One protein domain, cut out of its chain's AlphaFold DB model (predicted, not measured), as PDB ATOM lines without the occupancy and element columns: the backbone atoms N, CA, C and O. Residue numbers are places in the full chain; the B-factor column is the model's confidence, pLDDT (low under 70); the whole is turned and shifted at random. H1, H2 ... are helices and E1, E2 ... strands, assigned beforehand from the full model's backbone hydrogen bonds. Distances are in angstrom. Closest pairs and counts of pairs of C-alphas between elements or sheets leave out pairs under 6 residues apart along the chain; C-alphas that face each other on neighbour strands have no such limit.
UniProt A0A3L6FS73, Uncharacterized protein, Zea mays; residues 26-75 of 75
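Overview. This is residues 26 to 75 of the 75 residues of an uncharacterized protein of Zea mays (UniProt A0A3L6FS73). Look for a two-stranded antiparallel ribbon, E1 beside E2, made near the two ends of the printed part, with H2 packed on E2 and H1 set across H2 at a corner. The long stretch of residues 57 to 69 loops from H2 back to E2. The printed part has 50 residues in the order E1, H1, H2, E2, mixed in class, with 24 residues in named elements. It is compact and rounded, with radius of gyration of the C-alphas 9.3 A and spans 22 by 19 by 16 A.

Along the chain. Find C-alpha 26 at (103.601, 145.610, 103.797), where E1, residues 26 to 29, begins, 9.7 A long. E2, residues 70 to 74, runs 13.1 A to C-alpha 74 at (109.223, 143.734, 101.159). H1, residues 39 to 46, spans 10.7 A; H2, residues 50 to 56, 9.9 A.

Arrangement. E1 and E2 are antiparallel at 148 degrees; look at N 28 and O 71, 2.8 A apart and within hydrogen-bond range. The closest C-alphas of H2 and E2, Val 53 and Val 73, are 5.4 A apart. H1 and H2 touch, about perpendicular at 86 degrees, closest at the C-alphas of Leu 39 and Cys 50, 5.2 A. E1 and H2 are apart. In H1 and H2 every O i to N i+4 pair is within hydrogen-bond range.

Size, cuts and confidence. The farthest C-alphas, Ala 33 and Asn 58, are 24.0 A apart. The printed part has no cut; the link from H2 to E2 is long. No printed residue is under 70 in pLDDT.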
ATOM      1  N   ALA A  26     104.996 145.210 103.905       90.50
ATOM      2  CA  ALA A  26     103.601 145.610 103.797       90.50
ATOM      3  C   ALA A  26     102.710 144.370 103.655       90.50
ATOM      4  O   ALA A  26     103.019 143.460 102.885       90.50
ATOM      5  N   LEU A  27     101.581 144.347 104.365       91.94
ATOM      6  CA  LEU A  27     100.542 143.345 104.143       91.94
ATOM      7  C   LEU A  27      99.614 143.825 103.023       91.94
ATOM      8  O   LEU A  27      98.777 144.702 103.235       91.94
ATOM      9  N   TYR A  28      99.747 143.230 101.844       91.75
ATOM     10  CA  TYR A  28      98.906 143.503 100.685       91.75
ATOM     11  C   TYR A  28      97.851 142.404 100.516       91.75
ATOM     12  O   TYR A  28      98.147 141.221 100.668       91.75
ATOM     13  N   ARG A  29      96.606 142.774 100.199       91.62
ATOM     14  CA  ARG A  29      95.548 141.817  99.841       91.62
ATOM     15  C   ARG A  29      95.336 141.862  98.335       91.62
ATOM     16  O   ARG A  29      94.967 142.902  97.798       91.62
ATOM     17  N   THR A  30      95.567 140.737  97.674       90.62
ATOM     18  CA  THR A  30      95.427 140.591  96.218       90.62
ATOM     19  C   THR A  30      93.994 140.823  95.747       90.62
ATOM     20  O   THR A  30      93.036 140.606  96.490       90.62
ATOM     21  N   GLY A  31      93.840 141.274  94.498       85.25
ATOM     22  CA  GLY A  31      92.536 141.578  93.897       85.25
ATOM     23  C   GLY A  31      91.825 142.791  94.510       85.25
ATOM     24  O   GLY A  31      90.689 143.101  94.149       85.25
ATOM     25  N   PHE A  32      92.497 143.514  95.411       80.00
ATOM     26  CA  PHE A  32      92.044 144.804  95.900       80.00
ATOM     27  C   PHE A  32      92.246 145.888  94.831       80.00
ATOM     28  O   PHE A  32      93.244 145.890  94.111       80.00
ATOM     29  N   ALA A  33      91.297 146.822  94.737       72.81
ATOM     30  CA  ALA A  33      91.351 147.981  93.836       72.81
ATOM     31  C   ALA A  33      91.552 147.658  92.336       72.81
ATOM     32  O   ALA A  33      92.019 148.507  91.583       72.81
ATOM     33  N   GLY A  34      91.187 146.451  91.887       76.69
ATOM     34  CA  GLY A  34      91.278 146.063  90.474       76.69
ATOM     35  C   GLY A  34      92.698 145.768  89.979       76.69
ATOM     36  O   GLY A  34      92.891 145.622  88.774       76.69
ATOM     37  N   VAL A  35      93.680 145.658  90.880       79.38
ATOM     38  CA  VAL A  35      95.038 145.226  90.523       79.38
ATOM     39  C   VAL A  35      94.994 143.767  90.038       79.38
ATOM     40  O   VAL A  35      94.367 142.933  90.706       79.38
ATOM     41  N   PRO A  36      95.640 143.436  88.901       81.88
ATOM     42  CA  PRO A  36      95.719 142.067  88.403       81.88
ATOM     43  C   PRO A  36      96.263 141.089  89.452       81.88
ATOM     44  O   PRO A  36      97.131 141.431  90.252       81.88
ATOM     45  N   LEU A  37      95.776 139.845  89.420       87.81
ATOM     46  CA  LEU A  37      96.242 138.746  90.277       87.81
ATOM     47  C   LEU A  37      97.592 138.187  89.789       87.81
ATOM     48  O   LEU A  37      97.725 136.989  89.554       87.81
ATOM     49  N   ASP A  38      98.578 139.067  89.626       89.88
ATOM     50  CA  ASP A  38      99.921 138.741  89.154       89.88
ATOM     51  C   ASP A  38     100.995 139.417  90.019       89.88
ATOM     52  O   ASP A  38     100.865 140.575  90.427       89.88
ATOM     53  N   LEU A  39     102.073 138.683  90.290       92.31
ATOM     54  CA  LEU A  39     103.206 139.147  91.086       92.31
ATOM     55  C   LEU A  39     103.940 140.316  90.419       92.31
ATOM     56  O   LEU A  39     104.515 141.125  91.142       92.31
ATOM     57  N   ALA A  40     103.904 140.433  89.086       91.88
ATOM     58  CA  ALA A  40     104.510 141.560  88.373       91.88
ATOM     59  C   ALA A  40     103.785 142.875  88.651       91.88
ATOM     60  O   ALA A  40     104.411 143.831  89.095       91.88
ATOM     61  N   ALA A  41     102.458 142.895  88.509       91.25
ATOM     62  CA  ALA A  41     101.662 144.088  88.788       91.25
ATOM     63  C   ALA A  41     101.785 144.545  90.254       91.25
ATOM     64  O   ALA A  41     101.826 145.739  90.544       91.25
ATOM     65  N   ILE A  42     101.864 143.590  91.186       92.31
ATOM     66  CA  ILE A  42     102.100 143.881  92.605       92.31
ATOM     67  C   ILE A  42     103.530 144.393  92.809       92.31
ATOM     68  O   ILE A  42     103.724 145.367  93.526       92.31
ATOM     69  N   GLY A  43     104.526 143.778  92.171       92.00
ATOM     70  CA  GLY A  43     105.911 144.240  92.218       92.00
ATOM     71  C   GLY A  43     106.063 145.684  91.740       92.00
ATOM     72  O   GLY A  43     106.632 146.505  92.457       92.00
ATOM     73  N   ASP A  44     105.462 146.018  90.597       92.25
ATOM     74  CA  ASP A  44     105.475 147.364  90.020       92.25
ATOM     75  C   ASP A  44     104.842 148.406  90.956       92.25
ATOM     76  O   ASP A  44     105.378 149.504  91.111       92.25
ATOM     77  N   LEU A  45     103.742 148.058  91.640       92.31
ATOM     78  CA  LEU A  45     103.063 148.947  92.592       92.31
ATOM     79  C   LEU A  45     103.958 149.347  93.777       92.31
ATOM     80  O   LEU A  45     103.838 150.457  94.295       92.31
ATOM     81  N   PHE A  46     104.838 148.444  94.207       92.75
ATOM     82  CA  PHE A  46     105.723 148.636  95.358       92.75
ATOM     83  C   PHE A  46     107.187 148.876  94.963       92.75
ATOM     84  O   PHE A  46     108.039 148.964  95.842       92.75
ATOM     85  N   ALA A  47     107.485 148.998  93.665       94.75
ATOM     86  CA  ALA A  47     108.842 149.102  93.125       94.75
ATOM     87  C   ALA A  47     109.783 147.964  93.587       94.75
ATOM     88  O   ALA A  47     110.965 148.180  93.859       94.75
ATOM     89  N   VAL A  48     109.264 146.734  93.651       94.31
ATOM     90  CA  VAL A  48     110.014 145.522  94.011       94.31
ATOM     91  C   VAL A  48     109.908 144.444  92.939       94.31
ATOM     92  O   VAL A  48     108.988 144.427  92.129       94.31
ATOM     93  N   SER A  49     110.845 143.495  92.933       94.38
ATOM     94  CA  SER A  49     110.808 142.396  91.959       94.38
ATOM     95  C   SER A  49     109.775 141.319  92.319       94.38
ATOM     96  O   SER A  49     109.557 141.020  93.496       94.38
ATOM     97  N   CYS A  50     109.225 140.630  91.311       93.94
ATOM     98  CA  CYS A  50     108.372 139.451  91.524       93.94
ATOM     99  C   CYS A  50     109.070 138.391  92.380       93.94
ATOM    100  O   CYS A  50     108.429 137.722  93.185       93.94
ATOM    101  N   PHE A  51     110.390 138.240  92.214       94.81
ATOM    102  CA  PHE A  51     111.200 137.314  93.000       94.81
ATOM    103  C   PHE A  51     111.181 137.665  94.487       94.81
ATOM    104  O   PHE A  51     110.998 136.777  95.311       94.81
ATOM    105  N   MET A  52     111.314 138.946  94.838       94.81
ATOM    106  CA  MET A  52     111.252 139.391  96.231       94.81
ATOM    107  C   MET A  52     109.900 139.070  96.870       94.81
ATOM    108  O   MET A  52     109.861 138.532  97.974       94.81
ATOM    109  N   VAL A  53     108.798 139.349  96.168       94.88
ATOM    110  CA  VAL A  53     107.444 139.048  96.662       94.88
ATOM    111  C   VAL A  53     107.225 137.536  96.758       94.88
ATOM    112  O   VAL A  53     106.736 137.048  97.775       94.88
ATOM    113  N   ALA A  54     107.628 136.773  95.740       95.62
ATOM    114  CA  ALA A  54     107.512 135.318  95.740       95.62
ATOM    115  C   ALA A  54     108.311 134.690  96.892       95.62
ATOM    116  O   ALA A  54     107.772 133.895  97.660       95.62
ATOM    117  N   HIS A  55     109.564 135.111  97.071       95.44
ATOM    118  CA  HIS A  55     110.447 134.618  98.122       95.44
ATOM    119  C   HIS A  55     109.913 134.939  99.524       95.44
ATOM    120  O   HIS A  55     109.861 134.051 100.372       95.44
ATOM    121  N   ALA A  56     109.427 136.166  99.748       94.44
ATOM    122  CA  ALA A  56     108.845 136.583 101.027       94.44
ATOM    123  C   ALA A  56     107.588 135.787 101.425       94.44
ATOM    124  O   ALA A  56     107.271 135.688 102.608       94.44
ATOM    125  N   ASN A  57     106.879 135.210 100.450       95.00
ATOM    126  CA  ASN A  57     105.644 134.450 100.664       95.00
ATOM    127  C   ASN A  57     105.807 132.941 100.443       95.00
ATOM    128  O   ASN A  57     104.814 132.215 100.479       95.00
ATOM    129  N   ASN A  58     107.034 132.463 100.216       96.00
ATOM    130  CA  ASN A  58     107.322 131.066  99.894       96.00
ATOM    131  C   ASN A  58     106.518 130.545  98.679       96.00
ATOM    132  O   ASN A  58     105.965 129.445  98.692       96.00
ATOM    133  N   LEU A  59     106.427 131.371  97.634       94.75
ATOM    134  CA  LEU A  59     105.747 131.086  96.371       94.75
ATOM    135  C   LEU A  59     106.759 130.922  95.228       94.75
ATOM    136  O   LEU A  59     107.888 131.403  95.293       94.75
ATOM    137  N   SER A  60     106.323 130.290  94.138       93.88
ATOM    138  CA  SER A  60     107.009 130.403  92.845       93.88
ATOM    139  C   SER A  60     106.745 131.778  92.224       93.88
ATOM    140  O   SER A  60     105.670 132.347  92.414       93.88
ATOM    141  N   THR A  61     107.670 132.285  91.408       90.81
ATOM    142  CA  THR A  61     107.475 133.522  90.626       90.81
ATOM    143  C   THR A  61     106.351 133.419  89.594       90.81
ATOM    144  O   THR A  61     105.903 134.435  89.079       90.81
ATOM    145  N   THR A  62     105.886 132.203  89.306       89.06
ATOM    146  CA  THR A  62     104.771 131.907  88.396       89.06
ATOM    147  C   THR A  62     103.525 131.416  89.138       89.06
ATOM    148  O   THR A  62     102.645 130.806  88.531       89.06
ATOM    149  N   ALA A  63     103.475 131.572  90.465       88.88
ATOM    150  CA  ALA A  63     102.336 131.124  91.254       88.88
ATOM    151  C   ALA A  63     101.084 131.941  90.907       88.88
ATOM    152  O   ALA A  63     101.126 133.170  90.859       88.88
ATOM    153  N   ALA A  64      99.958 131.254  90.712       89.31
ATOM    154  CA  ALA A  64      98.667 131.912  90.572       89.31
ATOM    155  C   ALA A  64      98.214 132.463  91.930       89.31
ATOM    156  O   ALA A  64      98.221 131.744  92.931       89.31
ATOM    157  N   LEU A  65      97.806 133.731  91.959       91.44
ATOM    158  CA  LEU A  65      97.302 134.381  93.165       91.44
ATOM    159  C   LEU A  65      95.782 134.239  93.254       91.44
ATOM    160  O   LEU A  65      95.066 134.454  92.276       91.44
ATOM    161  N   ALA A  66      95.274 133.913  94.440       90.94
ATOM    162  CA  ALA A  66      93.838 133.918  94.707       90.94
ATOM    163  C   ALA A  66      93.362 135.326  95.089       90.94
ATOM    164  O   ALA A  66      94.144 136.120  95.605       90.94
ATOM    165  N   ASN A  67      92.084 135.647  94.879       90.94
ATOM    166  CA  ASN A  67      91.512 136.931  95.303       90.94
ATOM    167  C   ASN A  67      91.449 137.034  96.842       90.94
ATOM    168  O   ASN A  67      91.028 136.088  97.509       90.94
ATOM    169  N   GLY A  68      91.858 138.171  97.408       89.19
ATOM    170  CA  GLY A  68      91.903 138.413  98.853       89.19
ATOM    171  C   GLY A  68      93.037 137.697  99.597       89.19
ATOM    172  O   GLY A  68      93.103 137.800 100.829       89.19
ATOM    173  N   GLN A  69      93.923 137.000  98.877       92.06
ATOM    174  CA  GLN A  69      95.099 136.341  99.434       92.06
ATOM    175  C   GLN A  69      96.020 137.389 100.082       92.06
ATOM    176  O   GLN A  69      96.362 138.389  99.444       92.06
ATOM    177  N   PRO A  70      96.419 137.197 101.350       93.38
ATOM    178  CA  PRO A  70      97.413 138.051 101.977       93.38
ATOM    179  C   PRO A  70      98.798 137.763 101.390       93.38
ATOM    180  O   PRO A  70      99.205 136.606 101.290       93.38
ATOM    181  N   LEU A  71      99.522 138.820 101.039       94.12
ATOM    182  CA  LEU A  71     100.914 138.781 100.619       94.12
ATOM    183  C   LEU A  71     101.740 139.751 101.456       94.12
ATOM    184  O   LEU A  71     101.326 140.879 101.723       94.12
ATOM    185  N   LEU A  72     102.932 139.311 101.834       94.81
ATOM    186  CA  LEU A  72     103.983 140.138 102.402       94.81
ATOM    187  C   LEU A  72     104.810 140.736 101.264       94.81
ATOM    188  O   LEU A  72     105.438 140.002 100.503       94.81
ATOM    189  N   VAL A  73     104.816 142.059 101.143       94.25
ATOM    190  CA  VAL A  73     105.620 142.774 100.146       94.25
ATOM    191  C   VAL A  73     106.796 143.444 100.857       94.25
ATOM    192  O   VAL A  73     106.541 144.268 101.736       94.25
ATOM    193  N   PRO A  74     108.057 143.094 100.544       92.50
ATOM    194  CA  PRO A  74     109.223 143.734 101.159       92.50
ATOM    195  C   PRO A  74     109.274 145.236 100.843       92.50
ATOM    196  O   PRO A  74     108.946 145.614  99.720       92.50
ATOM    197  N   LEU A  75     109.692 146.063 101.806       88.56
ATOM    198  CA  LEU A  75     109.894 147.514 101.664       88.56
ATOM    199  C   LEU A  75     111.337 147.918 101.982       88.56
ATOM    200  O   LEU A  75     111.934 147.271 102.876       88.56
TER     201      LEU A  75